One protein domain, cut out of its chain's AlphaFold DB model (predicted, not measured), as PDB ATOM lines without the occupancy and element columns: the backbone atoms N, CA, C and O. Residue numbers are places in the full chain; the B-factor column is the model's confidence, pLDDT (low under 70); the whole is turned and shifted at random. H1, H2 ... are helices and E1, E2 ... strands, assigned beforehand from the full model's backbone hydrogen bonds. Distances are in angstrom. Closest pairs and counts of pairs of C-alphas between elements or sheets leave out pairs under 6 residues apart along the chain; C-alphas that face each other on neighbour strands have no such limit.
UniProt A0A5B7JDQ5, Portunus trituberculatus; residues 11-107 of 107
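This is residues 11 to 107 of the 107 residues of a protein of Portunus trituberculatus (UniProt A0A5B7JDQ5). This is a loosely built model in which a strand hairpin, E1 and E2, stands at one end of a body made largely of loops and a long helix, H2, runs out at the other end, its line roughly crosswise to that of the hairpin, with a second, small hairpin, E3 and E4, nearer the middle. The last part of H2 sticks out with residues 95 to 107, the turn of the first hairpin sticks out with residues 17 to 22, and a long loop, residues 30 to 45, swings out from E2 and leads to the short helix H1. The printed part has 97 residues, with two named helices and four named strands in the order E1, E2, H1, E3, E4, H2; each of the two sheets has two antiparallel strands. The class is mixed, helices and strands, with 45 residues, under half, in named elements. The whole is loose, with a radius of gyration of the C-alphas of 17.9 A and spans of 59 by 40 by 26 A.

Start with E1, residues 11 to 16, and E2, residues 23 to 29, an antiparallel hairpin at 172 degrees; N 13 and O 26 are within hydrogen-bond range at 2.8 A. Next look at E3, residues 61 to 63, and E4, residues 68 to 70, a hairpin at 175 degrees; N 63 and O 68 are 2.8 A apart, within hydrogen-bond range. The two hairpins are apart. H1, residues 46 to 49, and H2, residues 84 to 105, are close but not clearly touching; their closest C-alphas, of Leu 49 and Tyr 88, are 7.4 A apart. H2 is apart from E1, E2 and E3. In H2 every O i to N i+4 pair is within hydrogen-bond range, while H1 is too short for such a pair. Residues 54 to 55 also pair antiparallel with residues 81 to 82.

Find C-alpha 11 at (198.119, 137.951, 52.633); from there E1 runs 16.0 A to residue 16. E2 runs 19.7 A from residue 23 to residue 29. H1 has four residues, 46 to 49; E3, 61 to 63, and E4, 68 to 70, have three each. H2 begins at C-alpha 84, (183.057, 148.853, 51.801), and runs 31.5 A to C-alpha 105 at (159.381, 169.530, 50.398).

The two farthest C-alphas, of His 19 and Leu 106, are 59.3 A apart. The printed part has no cut and ends at residue 107, the chain's last. The links E2 to H1, H1 to E3 and E4 to H2 are long. Mean pLDDT of the printed part is 73.9; look for values under 70 at residues 11 to 13, 25 to 33 and 73 to 90.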
ATOM      1  N   ILE A  11     197.940 138.872  51.518       68.12
ATOM      2  CA  ILE A  11     198.119 137.951  52.633       68.12
ATOM      3  C   ILE A  11     197.113 138.344  53.711       68.12
ATOM      4  O   ILE A  11     197.233 139.389  54.344       68.12
ATOM      5  N   LEU A  12     196.095 137.503  53.883       68.19
ATOM      6  CA  LEU A  12     195.157 137.590  54.995       68.19
ATOM      7  C   LEU A  12     195.681 136.699  56.117       68.19
ATOM      8  O   LEU A  12     195.777 135.482  55.940       68.19
ATOM      9  N   THR A  13     196.009 137.308  57.248       67.38
ATOM     10  CA  THR A  13     196.470 136.624  58.455       67.38
ATOM     11  C   THR A  13     195.398 136.794  59.514       67.38
ATOM     12  O   THR A  13     195.200 137.893  60.014       67.38
ATOM     13  N   SER A  14     194.699 135.716  59.854       72.31
ATOM     14  CA  SER A  14     193.809 135.687  61.011       72.31
ATOM     15  C   SER A  14     194.460 134.803  62.063       72.31
ATOM     16  O   SER A  14     194.695 133.619  61.824       72.31
ATOM     17  N   PHE A  15     194.838 135.412  63.179       78.19
ATOM     18  CA  PHE A  15     195.374 134.741  64.347       78.19
ATOM     19  C   PHE A  15     194.336 134.816  65.460       78.19
ATOM     20  O   PHE A  15     193.895 135.904  65.825       78.19
ATOM     21  N   GLU A  16     193.969 133.660  65.999       80.81
ATOM     22  CA  GLU A  16     193.116 133.534  67.172       80.81
ATOM     23  C   GLU A  16     193.814 132.621  68.177       80.81
ATOM     24  O   GLU A  16     194.172 131.486  67.858       80.81
ATOM     25  N   CYS A  17     194.040 133.129  69.387       77.62
ATOM     26  CA  CYS A  17     194.580 132.341  70.482       77.62
ATOM     27  C   CYS A  17     193.449 131.913  71.419       77.62
ATOM     28  O   CYS A  17     192.904 132.729  72.159       77.62
ATOM     29  N   GLU A  18     193.152 130.615  71.453       81.62
ATOM     30  CA  GLU A  18     192.127 130.036  72.335       81.62
ATOM     31  C   GLU A  18     192.483 130.149  73.831       81.62
ATOM     32  O   GLU A  18     191.608 130.089  74.688       81.62
ATOM     33  N   HIS A  19     193.766 130.354  74.157       82.50
ATOM     34  CA  HIS A  19     194.254 130.418  75.537       82.50
ATOM     35  C   HIS A  19     194.174 131.811  76.176       82.50
ATOM     36  O   HIS A  19     193.988 131.906  77.387       82.50
ATOM     37  N   CYS A  20     194.344 132.884  75.398       84.19
ATOM     38  CA  CYS A  20     194.279 134.263  75.903       84.19
ATOM     39  C   CYS A  20     193.154 135.104  75.279       84.19
ATOM     40  O   CYS A  20     192.929 136.223  75.728       84.19
ATOM     41  N   GLY A  21     192.440 134.584  74.275       80.00
ATOM     42  CA  GLY A  21     191.360 135.290  73.581       80.00
ATOM     43  C   GLY A  21     191.832 136.356  72.587       80.00
ATOM     44  O   GLY A  21     191.003 137.067  72.023       80.00
ATOM     45  N   GLU A  22     193.144 136.476  72.358       75.00
ATOM     46  CA  GLU A  22     193.704 137.447  71.420       75.00
ATOM     47  C   GLU A  22     193.288 137.095  69.989       75.00
ATOM     48  O   GLU A  22     193.565 135.994  69.501       75.00
ATOM     49  N   ARG A  23     192.634 138.044  69.315       75.31
ATOM     50  CA  ARG A  23     192.215 137.930  67.917       75.31
ATOM     51  C   ARG A  23     192.845 139.055  67.117       75.31
ATOM     52  O   ARG A  23     192.470 140.213  67.274       75.31
ATOM     53  N   ASN A  24     193.749 138.703  66.213       71.12
ATOM     54  CA  ASN A  24     194.377 139.651  65.308       71.12
ATOM     55  C   ASN A  24     194.092 139.254  63.860       71.12
ATOM     56  O   ASN A  24     194.452 138.165  63.419       71.12
ATOM     57  N   THR A  25     193.434 140.139  63.116       66.69
ATOM     58  CA  THR A  25     193.199 139.951  61.682       66.69
ATOM     59  C   THR A  25     193.965 141.025  60.925       66.69
ATOM     60  O   THR A  25     193.545 142.175  60.876       66.69
ATOM     61  N   GLY A  26     195.103 140.642  60.353       62.34
ATOM     62  CA  GLY A  26     195.938 141.492  59.518       62.34
ATOM     63  C   GLY A  26     195.705 141.214  58.038       62.34
ATOM     64  O   GLY A  26     195.562 140.067  57.614       62.34
ATOM     65  N   CYS A  27     195.702 142.268  57.230       66.38
ATOM     66  CA  CYS A  27     195.684 142.155  55.779       66.38
ATOM     67  C   CYS A  27     196.900 142.875  55.212       66.38
ATOM     68  O   CYS A  27     196.928 144.102  55.195       66.38
ATOM     69  N   GLN A  28     197.888 142.118  54.745       67.31
ATOM     70  CA  GLN A  28     199.118 142.655  54.178       67.31
ATOM     71  C   GLN A  28     199.078 142.580  52.653       67.31
ATOM     72  O   GLN A  28     198.767 141.544  52.058       67.31
ATOM     73  N   MET A  29     199.428 143.690  52.009       66.69
ATOM     74  CA  MET A  29     199.702 143.693  50.576       66.69
ATOM     75  C   MET A  29     201.061 143.034  50.353       66.69
ATOM     76  O   MET A  29     202.025 143.375  51.034       66.69
ATOM     77  N   GLY A  30     201.133 142.082  49.422       68.12
ATOM     78  CA  GLY A  30     202.395 141.459  49.039       68.12
ATOM     79  C   GLY A  30     203.262 142.425  48.229       68.12
ATOM     80  O   GLY A  30     203.640 143.511  48.667       68.12
ATOM     81  N   ARG A  31     203.589 142.049  46.993       67.25
ATOM     82  CA  ARG A  31     204.435 142.886  46.138       67.25
ATOM     83  C   ARG A  31     203.684 144.125  45.644       67.25
ATOM     84  O   ARG A  31     202.638 144.005  45.003       67.25
ATOM     85  N   TRP A  32     204.270 145.302  45.862       66.81
ATOM     86  CA  TRP A  32     203.800 146.546  45.254       66.81
ATOM     87  C   TRP A  32     203.734 146.423  43.724       66.81
ATOM     88  O   TRP A  32     204.592 145.813  43.076       66.81
ATOM     89  N   GLN A  33     202.678 146.989  43.138       69.56
ATOM     90  CA  GLN A  33     202.574 147.158  41.690       69.56
ATOM     91  C   GLN A  33     203.639 148.170  41.238       69.56
ATOM     92  O   GLN A  33     203.872 149.168  41.910       69.56
ATOM     93  N   GLU A  34     204.279 147.926  40.092       72.12
ATOM     94  CA  GLU A  34     205.313 148.828  39.548       72.12
ATOM     95  C   GLU A  34     204.722 150.139  39.016       72.12
ATOM     96  O   GLU A  34     205.425 151.135  38.879       72.12
ATOM     97  N   LYS A  35     203.421 150.138  38.703       79.31
ATOM     98  CA  LYS A  35     202.683 151.293  38.195       79.31
ATOM     99  C   LYS A  35     201.476 151.563  39.082       79.31
ATOM    100  O   LYS A  35     200.811 150.627  39.529       79.31
ATOM    101  N   GLY A  36     201.175 152.844  39.285       76.69
ATOM    102  CA  GLY A  36     199.902 153.266  39.858       76.69
ATOM    103  C   GLY A  36     198.743 152.851  38.950       76.69
ATOM    104  O   GLY A  36     198.872 152.860  37.725       76.69
ATOM    105  N   VAL A  37     197.616 152.481  39.554       80.44
ATOM    106  CA  VAL A  37     196.396 152.113  38.830       80.44
ATOM    107  C   VAL A  37     195.278 153.057  39.242       80.44
ATOM    108  O   VAL A  37     195.110 153.346  40.426       80.44
ATOM    109  N   ARG A  38     194.506 153.526  38.260       85.19
ATOM    110  CA  ARG A  38     193.285 154.301  38.477       85.19
ATOM    111  C   ARG A  38     192.094 153.470  38.022       85.19
ATOM    112  O   ARG A  38     192.041 153.061  36.867       85.19
ATOM    113  N   TYR A  39     191.141 153.261  38.924       85.12
ATOM    114  CA  TYR A  39     189.869 152.612  38.620       85.12
ATOM    115  C   TYR A  39     188.761 153.663  38.587       85.12
ATOM    116  O   TYR A  39     188.693 154.523  39.463       85.12
ATOM    117  N   GLN A  40     187.907 153.600  37.570       87.12
ATOM    118  CA  GLN A  40     186.708 154.424  37.452       87.12
ATOM    119  C   GLN A  40     185.514 153.499  37.236       87.12
ATOM    120  O   GLN A  40     185.563 152.608  36.387       87.12
ATOM    121  N   LEU A  41     184.460 153.700  38.022       85.31
ATOM    122  CA  LEU A  41     183.224 152.934  37.952       85.31
ATOM    123  C   LEU A  41     182.059 153.912  37.865       85.31
ATOM    124  O   LEU A  41     181.894 154.747  38.747       85.31
ATOM    125  N   GLN A  42     181.249 153.778  36.820       87.56
ATOM    126  CA  GLN A  42     179.950 154.430  36.752       87.56
ATOM    127  C   GLN A  42     178.917 153.478  37.358       87.56
ATOM    128  O   GLN A  42     178.701 152.393  36.816       87.56
ATOM    129  N   VAL A  43     178.314 153.868  38.478       83.94
ATOM    130  CA  VAL A  43     177.272 153.081  39.150       83.94
ATOM    131  C   VAL A  43     175.981 153.194  38.340       83.94
ATOM    132  O   VAL A  43     175.512 154.305  38.096       83.94
ATOM    133  N   ARG A  44     175.425 152.062  37.895       85.62
ATOM    134  CA  ARG A  44     174.138 152.026  37.171       85.62
ATOM    135  C   ARG A  44     173.085 151.200  37.899       85.62
ATOM    136  O   ARG A  44     171.937 151.621  37.957       85.62
ATOM    137  N   ASP A  45     173.501 150.077  38.480       81.94
ATOM    138  CA  ASP A  45     172.625 149.156  39.206       81.94
ATOM    139  C   ASP A  45     173.054 149.010  40.675       81.94
ATOM    140  O   ASP A  45     174.222 149.189  41.023       81.94
ATOM    141  N   GLU A  46     172.149 148.541  41.538       77.94
ATOM    142  CA  GLU A  46     172.451 148.206  42.943       77.94
ATOM    143  C   GLU A  46     173.573 147.160  43.079       77.94
ATOM    144  O   GLU A  46     174.385 147.193  44.004       77.94
ATOM    145  N   ARG A  47     173.694 146.262  42.094       77.88
ATOM    146  CA  ARG A  47     174.792 145.287  42.035       77.88
ATOM    147  C   ARG A  47     176.161 145.963  42.000       77.88
ATOM    148  O   ARG A  47     177.112 145.415  42.555       77.88
ATOM    149  N   ASP A  48     176.271 147.148  41.402       79.94
ATOM    150  CA  ASP A  48     177.525 147.900  41.368       79.94
ATOM    151  C   ASP A  48     177.910 148.441  42.750       79.94
ATOM    152  O   ASP A  48     179.097 148.480  43.071       79.94
ATOM    153  N   LEU A  49     176.921 148.761  43.591       73.94
ATOM    154  CA  LEU A  49     177.124 149.180  44.983       73.94
ATOM    155  C   LEU A  49     177.565 148.017  45.883       73.94
ATOM    156  O   LEU A  49     178.276 148.225  46.862       73.94
ATOM    157  N   SER A  50     177.187 146.786  45.534       71.69
ATOM    158  CA  SER A  50     177.587 145.573  46.261       71.69
ATOM    159  C   SER A  50     178.998 145.059  45.918       71.69
ATOM    160  O   SER A  50     179.416 144.013  46.420       71.69
ATOM    161  N   ARG A  51     179.753 145.757  45.056       75.12
ATOM    162  CA  ARG A  51     181.080 145.305  44.605       75.12
ATOM    163  C   ARG A  51     182.140 145.444  45.687       75.12
ATOM    164  O   ARG A  51     182.257 146.476  46.341       75.12
ATOM    165  N   GLN A  52     182.990 144.421  45.787       73.69
ATOM    166  CA  GLN A  52     184.100 144.429  46.728       73.69
ATOM    167  C   GLN A  52     185.272 145.282  46.267       73.69
ATOM    168  O   GLN A  52     185.888 144.999  45.244       73.69
ATOM    169  N   VAL A  53     185.590 146.312  47.060       75.12
ATOM    170  CA  VAL A  53     186.712 147.217  46.810       75.12
ATOM    171  C   VAL A  53     187.730 147.100  47.936       75.12
ATOM    172  O   VAL A  53     187.463 147.426  49.096       75.12
ATOM    173  N   VAL A  54     188.926 146.662  47.560       74.12
ATOM    174  CA  VAL A  54     190.112 146.686  48.411       74.12
ATOM    175  C   VAL A  54     190.906 147.933  48.048       74.12
ATOM    176  O   VAL A  54     191.314 148.081  46.894       74.12
ATOM    177  N   LYS A  55     191.127 148.830  49.016       74.12
ATOM    178  CA  LYS A  55     192.000 149.996  48.833       74.12
ATOM    179  C   LYS A  55     193.274 149.859  49.659       74.12
ATOM    180  O   LYS A  55     193.273 149.291  50.749       74.12
ATOM    181  N   SER A  56     194.359 150.412  49.130       73.19
ATOM    182  CA  SER A  56     195.580 150.655  49.900       73.19
ATOM    183  C   SER A  56     195.398 151.887  50.796       73.19
ATOM    184  O   SER A  56     194.574 152.754  50.490       73.19
ATOM    185  N   GLY A  57     196.182 151.991  51.872       73.44
ATOM    186  CA  GLY A  57     196.229 153.188  52.722       73.44
ATOM    187  C   GLY A  57     196.608 154.455  51.944       73.44
ATOM    188  O   GLY A  57     196.052 155.519  52.193       73.44
ATOM    189  N   GLU A  58     197.443 154.317  50.910       76.38
ATOM    190  CA  GLU A  58     197.872 155.425  50.039       76.38
ATOM    191  C   GLU A  58     196.867 155.754  48.913       76.38
ATOM    192  O   GLU A  58     197.118 156.642  48.103       76.38
ATOM    193  N   ALA A  59     195.737 155.043  48.814       78.94
ATOM    194  CA  ALA A  59     194.765 155.252  47.740       78.94
ATOM    195  C   ALA A  59     193.685 156.280  48.117       78.94
ATOM    196  O   ALA A  59     192.945 156.107  49.095       78.94
ATOM    197  N   THR A  60     193.539 157.296  47.268       82.62
ATOM    198  CA  THR A  60     192.440 158.269  47.316       82.62
ATOM    199  C   THR A  60     191.191 157.705  46.644       82.62
ATOM    200  O   THR A  60     191.279 157.045  45.607       82.62
ATOM    201  N   VAL A  61     190.020 157.968  47.226       84.12
ATOM    202  CA  VAL A  61     188.720 157.647  46.617       84.12
ATOM    203  C   VAL A  61     187.953 158.943  46.409       84.12
ATOM    204  O   VAL A  61     187.821 159.719  47.347       84.12
ATOM    205  N   CYS A  62     187.439 159.163  45.201       83.12
ATOM    206  CA  CYS A  62     186.674 160.360  44.856       83.12
ATOM    207  C   CYS A  62     185.310 159.964  44.282       83.12
ATOM    208  O   CYS A  62     185.252 159.089  43.414       83.12
ATOM    209  N   ILE A  63     184.249 160.637  44.724       85.44
ATOM    210  CA  ILE A  63     182.906 160.567  44.140       85.44
ATOM    211  C   ILE A  63     182.525 161.985  43.683       85.44
ATOM    212  O   ILE A  63     182.178 162.817  44.524       85.44
ATOM    213  N   PRO A  64     182.632 162.293  42.381       85.06
ATOM    214  CA  PRO A  64     182.431 163.649  41.875       85.06
ATOM    215  C   PRO A  64     180.989 164.151  42.026       85.06
ATOM    216  O   PRO A  64     180.791 165.348  42.187       85.06
ATOM    217  N   GLU A  65     179.989 163.268  42.016       80.19
ATOM    218  CA  GLU A  65     178.565 163.635  42.087       80.19
ATOM    219  C   GLU A  65     178.151 164.231  43.438       80.19
ATOM    220  O   GLU A  65     177.156 164.946  43.518       80.19
ATOM    221  N   VAL A  66     178.902 163.927  44.497       80.12
ATOM    222  CA  VAL A  66     178.652 164.409  45.865       80.12
ATOM    223  C   VAL A  66     179.850 165.170  46.435       80.12
ATOM    224  O   VAL A  66     179.925 165.364  47.644       80.12
ATOM    225  N   GLU A  67     180.806 165.555  45.578       82.75
ATOM    226  CA  GLU A  67     182.037 166.274  45.951       82.75
ATOM    227  C   GLU A  67     182.809 165.608  47.109       82.75
ATOM    228  O   GLU A  67     183.451 166.262  47.931       82.75
ATOM    229  N   LEU A  68     182.749 164.276  47.180       79.88
ATOM    230  CA  LEU A  68     183.353 163.511  48.263       79.88
ATOM    231  C   LEU A  68     184.747 163.043  47.860       79.88
ATOM    232  O   LEU A  68     184.909 162.260  46.923       79.88
ATOM    233  N   GLU A  69     185.752 163.472  48.615       81.12
ATOM    234  CA  GLU A  69     187.126 163.004  48.492       81.12
ATOM    235  C   GLU A  69     187.586 162.382  49.813       81.12
ATOM    236  O   GLU A  69     187.591 163.021  50.863       81.12
ATOM    237  N   ILE A  70     187.968 161.107  49.761       80.25
ATOM    238  CA  ILE A  70     188.556 160.379  50.882       80.25
ATOM    239  C   ILE A  70     190.069 160.351  50.655       80.25
ATOM    240  O   ILE A  70     190.527 159.577  49.798       80.25
ATOM    241  N   PRO A  71     190.849 161.148  51.408       81.56
ATOM    242  CA  PRO A  71     192.297 161.180  51.274       81.56
ATOM    243  C   PRO A  71     192.934 159.839  51.682       81.56
ATOM    244  O   PRO A  71     192.292 158.990  52.321       81.56
ATOM    245  N   PRO A  72     194.208 159.617  51.316       79.69
ATOM    246  CA  PRO A  72     194.963 158.476  51.813       79.69
ATOM    247  C   PRO A  72     195.033 158.533  53.342       79.69
ATOM    248  O   PRO A  72     195.430 159.551  53.910       79.69
ATOM    249  N   ASN A  73     194.640 157.445  54.010       68.62
ATOM    250  CA  ASN A  73     194.737 157.360  55.462       68.62
ATOM    251  C   ASN A  73     195.993 156.561  55.827       68.62
ATOM    252  O   ASN A  73     196.065 155.355  55.585       68.62
ATOM    253  N   LYS A  74     196.982 157.261  56.393       58.56
ATOM    254  CA  LYS A  74     198.279 156.706  56.810       58.56
ATOM    255  C   LYS A  74     198.265 156.134  58.227       58.56
ATOM    256  O   LYS A  74     199.286 155.627  58.681       58.56
ATOM    257  N   GLU A  75     197.138 156.218  58.934       52.00
ATOM    258  CA  GLU A  75     197.073 155.953  60.376       52.00
ATOM    259  C   GLU A  75     197.275 154.482  60.766       52.00
ATOM    260  O   GLU A  75     197.473 154.193  61.943       52.00
ATOM    261  N   LYS A  76     197.316 153.544  59.810       48.50
ATOM    262  CA  LYS A  76     197.706 152.152  60.071       48.50
ATOM    263  C   LYS A  76     198.638 151.641  58.984       48.50
ATOM    264  O   LYS A  76     198.225 151.348  57.864       48.50
ATOM    265  N   GLY A  77     199.927 151.573  59.312       43.72
ATOM    266  CA  GLY A  77     200.959 151.066  58.418       43.72
ATOM    267  C   GLY A  77     200.638 149.650  57.933       43.72
ATOM    268  O   GLY A  77     200.679 148.702  58.707       43.72
ATOM    269  N   GLY A  78     200.356 149.511  56.637       48.88
ATOM    270  CA  GLY A  78     200.362 148.226  55.931       48.88
ATOM    271  C   GLY A  78     199.059 147.424  55.912       48.88
ATOM    272  O   GLY A  78     199.054 146.361  55.295       48.88
ATOM    273  N   GLU A  79     197.970 147.909  56.514       53.69
ATOM    274  CA  GLU A  79     196.674 147.217  56.493       53.69
ATOM    275  C   GLU A  79     195.835 147.635  55.272       53.69
ATOM    276  O   GLU A  79     195.642 148.823  55.002       53.69
ATOM    277  N   CYS A  80     195.304 146.671  54.510       55.22
ATOM    278  CA  CYS A  80     194.282 146.984  53.507       55.22
ATOM    279  C   CYS A  80     192.994 147.431  54.205       55.22
ATOM    280  O   CYS A  80     192.289 146.614  54.800       55.22
ATOM    281  N   CYS A  81     192.628 148.700  54.062       57.47
ATOM    282  CA  CYS A  81     191.295 149.147  54.439       57.47
ATOM    283  C   CYS A  81     190.285 148.602  53.419       57.47
ATOM    284  O   CYS A  81     190.321 148.950  52.235       57.47
ATOM    285  N   ALA A  82     189.351 147.763  53.864       55.91
ATOM    286  CA  ALA A  82     188.153 147.490  53.082       55.91
ATOM    287  C   ALA A  82     187.312 148.777  53.045       55.91
ATOM    288  O   ALA A  82     186.782 149.214  54.064       55.91
ATOM    289  N   ALA A  83     187.202 149.410  51.872       57.06
ATOM    290  CA  ALA A  83     186.456 150.666  51.715       57.06
ATOM    291  C   ALA A  83     184.931 150.480  51.813       57.06
ATOM    292  O   ALA A  83     184.192 151.462  51.895       57.06
ATOM    293  N   PHE A  84     184.469 149.226  51.805       54.75
ATOM    294  CA  PHE A  84     183.057 148.853  51.801       54.75
ATOM    295  C   PHE A  84     182.227 149.558  52.859       54.75
ATOM    296  O   PHE A  84     181.183 150.120  52.540       54.75
ATOM    297  N   SER A  85     182.693 149.538  54.108       55.50
ATOM    298  CA  SER A  85     181.887 150.023  55.227       55.50
ATOM    299  C   SER A  85     181.698 151.536  55.177       55.50
ATOM    300  O   SER A  85     180.642 152.033  55.551       55.50
ATOM    301  N   PHE A  86     182.690 152.271  54.670       58.81
ATOM    302  CA  PHE A  86     182.613 153.726  54.591       58.81
ATOM    303  C   PHE A  86     181.767 154.185  53.405       58.81
ATOM    304  O   PHE A  86     180.867 154.999  53.578       58.81
ATOM    305  N   LEU A  87     182.000 153.639  52.211       63.62
ATOM    306  CA  LEU A  87     181.275 154.076  51.015       63.62
ATOM    307  C   LEU A  87     179.787 153.740  51.093       63.62
ATOM    308  O   LEU A  87     178.959 154.591  50.783       63.62
ATOM    309  N   TYR A  88     179.443 152.536  51.556       65.56
ATOM    310  CA  TYR A  88     178.044 152.141  51.679       65.56
ATOM    311  C   TYR A  88     177.307 153.041  52.672       65.56
ATOM    312  O   TYR A  88     176.250 153.558  52.336       65.56
ATOM    313  N   PHE A  89     177.890 153.303  53.847       65.31
ATOM    314  CA  PHE A  89     177.269 154.153  54.863       65.31
ATOM    315  C   PHE A  89     177.021 155.581  54.363       65.31
ATOM    316  O   PHE A  89     175.915 156.095  54.509       65.31
ATOM    317  N   PHE A  90     178.018 156.207  53.728       67.38
ATOM    318  CA  PHE A  90     177.879 157.573  53.218       67.38
ATOM    319  C   PHE A  90     176.874 157.671  52.068       67.38
ATOM    320  O   PHE A  90     176.046 158.579  52.064       67.38
ATOM    321  N   ILE A  91     176.901 156.725  51.125       71.50
ATOM    322  CA  ILE A  91     175.967 156.720  49.992       71.50
ATOM    323  C   ILE A  91     174.538 156.458  50.479       71.50
ATOM    324  O   ILE A  91     173.624 157.178  50.082       71.50
ATOM    325  N   TYR A  92     174.328 155.485  51.375       72.56
ATOM    326  CA  TYR A  92     173.000 155.218  51.937       72.56
ATOM    327  C   TYR A  92     172.473 156.420  52.714       72.56
ATOM    328  O   TYR A  92     171.330 156.820  52.508       72.56
ATOM    329  N   LEU A  93     173.302 157.032  53.563       75.25
ATOM    330  CA  LEU A  93     172.908 158.216  54.320       75.25
ATOM    331  C   LEU A  93     172.506 159.359  53.386       75.25
ATOM    332  O   LEU A  93     171.480 159.990  53.614       75.25
ATOM    333  N   PHE A  94     173.271 159.596  52.319       75.12
ATOM    334  CA  PHE A  94     172.981 160.668  51.369       75.12
ATOM    335  C   PHE A  94     171.694 160.411  50.580       75.12
ATOM    336  O   PHE A  94     170.870 161.313  50.446       75.12
ATOM    337  N   ILE A  95     171.473 159.173  50.121       78.94
ATOM    338  CA  ILE A  95     170.228 158.773  49.450       78.94
ATOM    339  C   ILE A  95     169.039 158.961  50.398       78.94
ATOM    340  O   ILE A  95     168.059 159.604  50.026       78.94
ATOM    341  N   TYR A  96     169.126 158.463  51.633       79.62
ATOM    342  CA  TYR A  96     168.056 158.619  52.619       79.62
ATOM    343  C   TYR A  96     167.790 160.085  52.954       79.62
ATOM    344  O   TYR A  96     166.631 160.485  53.016       79.62
ATOM    345  N   LEU A  97     168.836 160.896  53.130       81.31
ATOM    346  CA  LEU A  97     168.697 162.322  53.411       81.31
ATOM    347  C   LEU A  97     168.046 163.058  52.234       81.31
ATOM    348  O   LEU A  97     167.161 163.879  52.445       81.31
ATOM    349  N   PHE A  98     168.439 162.736  50.999       84.19
ATOM    350  CA  PHE A  98     167.846 163.313  49.798       84.19
ATOM    351  C   PHE A  98     166.359 162.960  49.688       84.19
ATOM    352  O   PHE A  98     165.529 163.856  49.545       84.19
ATOM    353  N   PHE A  99     165.995 161.682  49.837       84.12
ATOM    354  CA  PHE A  99     164.591 161.261  49.828       84.12
ATOM    355  C   PHE A  99     163.786 161.875  50.978       84.12
ATOM    356  O   PHE A  99     162.639 162.266  50.777       84.12
ATOM    357  N   PHE A 100     164.384 162.007  52.161       84.62
ATOM    358  CA  PHE A 100     163.754 162.640  53.315       84.62
ATOM    359  C   PHE A 100     163.523 164.144  53.100       84.62
ATOM    360  O   PHE A 100     162.441 164.647  53.393       84.62
ATOM    361  N   LEU A 101     164.494 164.859  52.526       83.75
ATOM    362  CA  LEU A 101     164.351 166.273  52.165       83.75
ATOM    363  C   LEU A 101     163.289 166.474  51.082       83.75
ATOM    364  O   LEU A 101     162.460 167.373  51.200       83.75
ATOM    365  N   VAL A 102     163.272 165.620  50.058       85.88
ATOM    366  CA  VAL A 102     162.232 165.636  49.020       85.88
ATOM    367  C   VAL A 102     160.856 165.373  49.637       85.88
ATOM    368  O   VAL A 102     159.912 166.084  49.314       85.88
ATOM    369  N   TYR A 103     160.743 164.422  50.568       86.25
ATOM    370  CA  TYR A 103     159.497 164.135  51.284       86.25
ATOM    371  C   TYR A 103     158.988 165.338  52.091       86.25
ATOM    372  O   TYR A 103     157.805 165.649  52.013       86.25
ATOM    373  N   ILE A 104     159.871 166.048  52.805       85.19
ATOM    374  CA  ILE A 104     159.521 167.286  53.528       85.19
ATOM    375  C   ILE A 104     159.138 168.419  52.565       85.19
ATOM    376  O   ILE A 104     158.305 169.249  52.891       85.19
ATOM    377  N   MET A 105     159.742 168.498  51.380       80.75
ATOM    378  CA  MET A 105     159.381 169.530  50.398       80.75
ATOM    379  C   MET A 105     158.055 169.248  49.679       80.75
ATOM    380  O   MET A 105     157.467 170.164  49.108       80.75
ATOM    381  N   LEU A 106     157.594 167.995  49.684       81.19
ATOM    382  CA  LEU A 106     156.341 167.557  49.067       81.19
ATOM    383  C   LEU A 106     155.149 167.516  50.039       81.19
ATOM    384  O   LEU A 106     154.035 167.260  49.579       81.19
ATOM    385  N   ASN A 107     155.363 167.753  51.336       75.38
ATOM    386  CA  ASN A 107     154.349 167.657  52.391       75.38
ATOM    387  C   ASN A 107     154.434 168.866  53.327       75.38
ATOM    388  O   ASN A 107     153.416 169.576  53.474       75.38
TER     389      ASN A 107